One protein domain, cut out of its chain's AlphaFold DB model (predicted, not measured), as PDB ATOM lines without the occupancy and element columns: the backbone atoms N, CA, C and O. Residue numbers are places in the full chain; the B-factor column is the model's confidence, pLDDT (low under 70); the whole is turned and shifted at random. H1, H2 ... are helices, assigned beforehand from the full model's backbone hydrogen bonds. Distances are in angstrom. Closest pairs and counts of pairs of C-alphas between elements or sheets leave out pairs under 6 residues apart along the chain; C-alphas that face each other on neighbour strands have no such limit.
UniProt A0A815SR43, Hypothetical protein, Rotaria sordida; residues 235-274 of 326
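Overview. This is residues 235 to 274 of the 326 residues of the protein "Hypothetical protein" of Rotaria sordida (UniProt A0A815SR43). Two helices, the shorter H1 and the long H2, make an open, loose V, with the chain turning back through residues 247 to 252 at its narrow end. The last residues of H2, 268 to 274, stick out free. The printed part has 40 residues, with two named helices, H1 then H2, and no named strand; its class is all helix. It is only just loose, close to compact, with a radius of gyration of the C-alphas of 11.0 A, and flat, spanning 33 by 20 by 11 A.

Arrangement. H1, residues 235 to 246, and H2, residues 253 to 274, are close but not clearly touching; their closest C-alphas, of Leu 246 and Leu 259, are 7.5 A apart. They run opposite ways at a steep tilt of 44 degrees. In H1 and H2 every O i to N i+4 pair is within hydrogen-bond range.

Along the chain. H1 begins at C-alpha 235 (15.738, -43.252, -9.046) and measures 16.5 A from first to last C-alpha. H2 measures 31.4 A and ends at C-alpha 274 (21.652, -49.960, -20.914).

Size, cuts and confidence. The C-alphas farthest apart, of His 252 and Ser 274, are 32.8 A apart. The printed part has no cut, and the link from H1 to H2 is short. The pLDDT is under 70 at residues 235 to 236 and 273 to 274.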
ATOM      1  N   HIS A 235      14.426 -43.374  -8.414       60.19
ATOM      2  CA  HIS A 235      15.738 -43.252  -9.046       60.19
ATOM      3  C   HIS A 235      16.672 -42.324  -8.264       60.19
ATOM      4  O   HIS A 235      17.831 -42.669  -8.052       60.19
ATOM      5  N   VAL A 236      16.166 -41.189  -7.787       66.88
ATOM      6  CA  VAL A 236      16.913 -40.237  -6.956       66.88
ATOM      7  C   VAL A 236      17.127 -40.783  -5.548       66.88
ATOM      8  O   VAL A 236      18.197 -40.600  -4.996       66.88
ATOM      9  N   GLU A 237      16.167 -41.508  -4.973       71.38
ATOM     10  CA  GLU A 237      16.313 -42.193  -3.685       71.38
ATOM     11  C   GLU A 237      17.367 -43.297  -3.763       71.38
ATOM     12  O   GLU A 237      18.230 -43.391  -2.895       71.38
ATOM     13  N   GLY A 238      17.351 -44.104  -4.829       72.94
ATOM     14  CA  GLY A 238      18.385 -45.106  -5.085       72.94
ATOM     15  C   GLY A 238      19.762 -44.474  -5.289       72.94
ATOM     16  O   GLY A 238      20.746 -44.947  -4.719       72.94
ATOM     17  N   TYR A 239      19.826 -43.377  -6.046       76.00
ATOM     18  CA  TYR A 239      21.046 -42.598  -6.232       76.00
ATOM     19  C   TYR A 239      21.551 -42.022  -4.901       76.00
ATOM     20  O   TYR A 239      22.691 -42.276  -4.528       76.00
ATOM     21  N   ASN A 240      20.695 -41.355  -4.124       81.06
ATOM     22  CA  ASN A 240      21.029 -40.774  -2.823       81.06
ATOM     23  C   ASN A 240      21.465 -41.827  -1.802       81.06
ATOM     24  O   ASN A 240      22.452 -41.611  -1.106       81.06
ATOM     25  N   ASN A 241      20.791 -42.977  -1.732       83.19
ATOM     26  CA  ASN A 241      21.203 -44.088  -0.870       83.19
ATOM     27  C   ASN A 241      22.586 -44.613  -1.259       83.19
ATOM     28  O   ASN A 241      23.423 -44.875  -0.395       83.19
ATOM     29  N   ARG A 242      22.858 -44.730  -2.564       81.50
ATOM     30  CA  ARG A 242      24.174 -45.139  -3.052       81.50
ATOM     31  C   ARG A 242      25.242 -44.097  -2.729       81.50
ATOM     32  O   ARG A 242      26.296 -44.482  -2.230       81.50
ATOM     33  N   LEU A 243      24.973 -42.807  -2.930       82.75
ATOM     34  CA  LEU A 243      25.886 -41.749  -2.493       82.75
ATOM     35  C   LEU A 243      26.127 -41.845  -0.980       82.75
ATOM     36  O   LEU A 243      27.275 -41.897  -0.556       82.75
ATOM     37  N   GLY A 244      25.078 -41.987  -0.170       83.19
ATOM     38  CA  GLY A 244      25.200 -42.174   1.277       83.19
ATOM     39  C   GLY A 244      26.079 -43.367   1.674       83.19
ATOM     40  O   GLY A 244      26.776 -43.296   2.677       83.19
ATOM     41  N   SER A 245      26.107 -44.434   0.867       85.31
ATOM     42  CA  SER A 245      27.003 -45.581   1.083       85.31
ATOM     43  C   SER A 245      28.455 -45.351   0.640       85.31
ATOM     44  O   SER A 245      29.359 -46.016   1.140       85.31
ATOM     45  N   LEU A 246      28.687 -44.440  -0.310       84.25
ATOM     46  CA  LEU A 246      30.005 -44.173  -0.897       84.25
ATOM     47  C   LEU A 246      30.752 -43.044  -0.179       84.25
ATOM     48  O   LEU A 246      31.981 -43.084  -0.085       84.25
ATOM     49  N   PHE A 247      30.033 -42.028   0.299       86.44
ATOM     50  CA  PHE A 247      30.628 -40.872   0.961       86.44
ATOM     51  C   PHE A 247      30.780 -41.123   2.466       86.44
ATOM     52  O   PHE A 247      29.791 -41.411   3.139       86.44
ATOM     53  N   PRO A 248      31.991 -40.973   3.035       82.19
ATOM     54  CA  PRO A 248      32.153 -40.982   4.483       82.19
ATOM     55  C   PRO A 248      31.475 -39.753   5.101       82.19
ATOM     56  O   PRO A 248      31.299 -38.726   4.446       82.19
ATOM     57  N   VAL A 249      31.126 -39.840   6.383       80.44
ATOM     58  CA  VAL A 249      30.562 -38.719   7.144       80.44
ATOM     59  C   VAL A 249      31.680 -37.677   7.327       80.44
ATOM     60  O   VAL A 249      32.569 -37.869   8.147       80.44
ATOM     61  N   HIS A 250      31.665 -36.615   6.508       83.62
ATOM     62  CA  HIS A 250      32.687 -35.550   6.378       83.62
ATOM     63  C   HIS A 250      33.959 -35.909   5.570       83.62
ATOM     64  O   HIS A 250      35.063 -35.962   6.117       83.62
ATOM     65  N   PRO A 251      33.860 -36.099   4.241       83.31
ATOM     66  CA  PRO A 251      35.032 -36.299   3.395       83.31
ATOM     67  C   PRO A 251      35.838 -35.003   3.239       83.31
ATOM     68  O   PRO A 251      35.277 -33.916   3.105       83.31
ATOM     69  N   HIS A 252      37.166 -35.123   3.140       91.88
ATOM     70  CA  HIS A 252      38.003 -34.031   2.639       91.88
ATOM     71  C   HIS A 252      37.569 -33.640   1.214       91.88
ATOM     72  O   HIS A 252      37.259 -34.519   0.407       91.88
ATOM     73  N   ILE A 253      37.606 -32.348   0.866       90.50
ATOM     74  CA  ILE A 253      37.053 -31.833  -0.400       90.50
ATOM     75  C   ILE A 253      37.608 -32.540  -1.650       90.50
ATOM     76  O   ILE A 253      36.852 -32.894  -2.548       90.50
ATOM     77  N   PHE A 254      38.906 -32.847  -1.694       91.31
ATOM     78  CA  PHE A 254      39.481 -33.588  -2.827       91.31
ATOM     79  C   PHE A 254      39.023 -35.048  -2.889       91.31
ATOM     80  O   PHE A 254      38.778 -35.556  -3.980       91.31
ATOM     81  N   ARG A 255      38.828 -35.704  -1.737       85.50
ATOM     82  CA  ARG A 255      38.276 -37.065  -1.686       85.50
ATOM     83  C   ARG A 255      36.808 -37.076  -2.110       85.50
ATOM     84  O   ARG A 255      36.376 -37.993  -2.796       85.50
ATOM     85  N   PHE A 256      36.060 -36.039  -1.744       85.06
ATOM     86  CA  PHE A 256      34.692 -35.831  -2.204       85.06
ATOM     87  C   PHE A 256      34.625 -35.689  -3.732       85.06
ATOM     88  O   PHE A 256      33.859 -36.396  -4.383       85.06
ATOM     89  N   ILE A 257      35.476 -34.841  -4.318       90.12
ATOM     90  CA  ILE A 257      35.555 -34.646  -5.775       90.12
ATOM     91  C   ILE A 257      35.961 -35.941  -6.491       90.12
ATOM     92  O   ILE A 257      35.389 -36.277  -7.527       90.12
ATOM     93  N   GLU A 258      36.923 -36.689  -5.953       90.25
ATOM     94  CA  GLU A 258      37.346 -37.975  -6.515       90.25
ATOM     95  C   GLU A 258      36.191 -38.989  -6.545       90.25
ATOM     96  O   GLU A 258      35.908 -39.571  -7.594       90.25
ATOM     97  N   LEU A 259      35.460 -39.134  -5.436       87.88
ATOM     98  CA  LEU A 259      34.284 -40.002  -5.360       87.88
ATOM     99  C   LEU A 259      33.191 -39.577  -6.353       87.88
ATOM    100  O   LEU A 259      32.622 -40.435  -7.026       87.88
ATOM    101  N   LEU A 260      32.946 -38.271  -6.518       87.75
ATOM    102  CA  LEU A 260      32.011 -37.761  -7.529       87.75
ATOM    103  C   LEU A 260      32.445 -38.100  -8.958       87.75
ATOM    104  O   LEU A 260      31.609 -38.467  -9.782       87.75
ATOM    105  N   ARG A 261      33.743 -38.007  -9.272       89.81
ATOM    106  CA  ARG A 261      34.263 -38.375 -10.598       89.81
ATOM    107  C   ARG A 261      34.071 -39.862 -10.886       89.81
ATOM    108  O   ARG A 261      33.658 -40.217 -11.989       89.81
ATOM    109  N   HIS A 262      34.346 -40.718  -9.903       87.38
ATOM    110  CA  HIS A 262      34.164 -42.167 -10.027       87.38
ATOM    111  C   HIS A 262      32.686 -42.524 -10.201       87.38
ATOM    112  O   HIS A 262      32.337 -43.350 -11.043       87.38
ATOM    113  N   GLU A 263      31.816 -41.857  -9.445       85.88
ATOM    114  CA  GLU A 263      30.372 -42.012  -9.554       85.88
ATOM    115  C   GLU A 263      29.858 -41.606 -10.935       85.88
ATOM    116  O   GLU A 263      29.130 -42.363 -11.572       85.88
ATOM    117  N   HIS A 264      30.281 -40.443 -11.430       85.38
ATOM    118  CA  HIS A 264      29.898 -39.956 -12.751       85.38
ATOM    119  C   HIS A 264      30.310 -40.934 -13.860       85.38
ATOM    120  O   HIS A 264      29.494 -41.270 -14.718       85.38
ATOM    121  N   PHE A 265      31.543 -41.450 -13.805       85.38
ATOM    122  CA  PHE A 265      32.026 -42.448 -14.760       85.38
ATOM    123  C   PHE A 265      31.205 -43.744 -14.706       85.38
ATOM    124  O   PHE A 265      30.806 -44.272 -15.743       85.38
ATOM    125  N   PHE A 266      30.889 -44.231 -13.501       84.25
ATOM    126  CA  PHE A 266      30.044 -45.410 -13.321       84.25
ATOM    127  C   PHE A 266      28.639 -45.209 -13.907       84.25
ATOM    128  O   PHE A 266      28.151 -46.083 -14.622       84.25
ATOM    129  N   GLN A 267      27.996 -44.066 -13.648       81.69
ATOM    130  CA  GLN A 267      26.657 -43.774 -14.173       81.69
ATOM    131  C   GLN A 267      26.655 -43.641 -15.699       81.69
ATOM    132  O   GLN A 267      25.754 -44.162 -16.354       81.69
ATOM    133  N   HIS A 268      27.682 -43.006 -16.273       79.88
ATOM    134  CA  HIS A 268      27.850 -42.913 -17.723       79.88
ATOM    135  C   HIS A 268      27.986 -44.304 -18.353       79.88
ATOM    136  O   HIS A 268      27.227 -44.656 -19.256       79.88
ATOM    137  N   HIS A 269      28.871 -45.140 -17.800       79.19
ATOM    138  CA  HIS A 269      29.060 -46.506 -18.274       79.19
ATOM    139  C   HIS A 269      27.777 -47.342 -18.126       79.19
ATOM    140  O   HIS A 269      27.415 -48.099 -19.032       79.19
ATOM    141  N   HIS A 270      27.059 -47.210 -17.009       74.00
ATOM    142  CA  HIS A 270      25.793 -47.906 -16.791       74.00
ATOM    143  C   HIS A 270      24.727 -47.463 -17.808       74.00
ATOM    144  O   HIS A 270      24.015 -48.308 -18.350       74.00
ATOM    145  N   ALA A 271      24.644 -46.162 -18.115       70.56
ATOM    146  CA  ALA A 271      23.741 -45.611 -19.126       70.56
ATOM    147  C   ALA A 271      24.062 -46.135 -20.542       70.56
ATOM    148  O   ALA A 271      23.154 -46.494 -21.297       70.56
ATOM    149  N   GLU A 272      25.342 -46.238 -20.898       72.00
ATOM    150  CA  GLU A 272      25.806 -46.791 -22.179       72.00
ATOM    151  C   GLU A 272      25.574 -48.304 -22.296       72.00
ATOM    152  O   GLU A 272      25.109 -48.784 -23.333       72.00
ATOM    153  N   GLN A 273      25.800 -49.063 -21.219       65.25
ATOM    154  CA  GLN A 273      25.455 -50.488 -21.173       65.25
ATOM    155  C   GLN A 273      23.943 -50.700 -21.317       65.25
ATOM    156  O   GLN A 273      23.506 -51.608 -22.017       65.25
ATOM    157  N   SER A 274      23.103 -49.846 -20.725       58.78
ATOM    158  CA  SER A 274      21.652 -49.960 -20.914       58.78
ATOM    159  C   SER A 274      21.173 -49.729 -22.354       58.78
ATOM    160  O   SER A 274      20.084 -50.195 -22.681       58.78
TER     161      SER A 274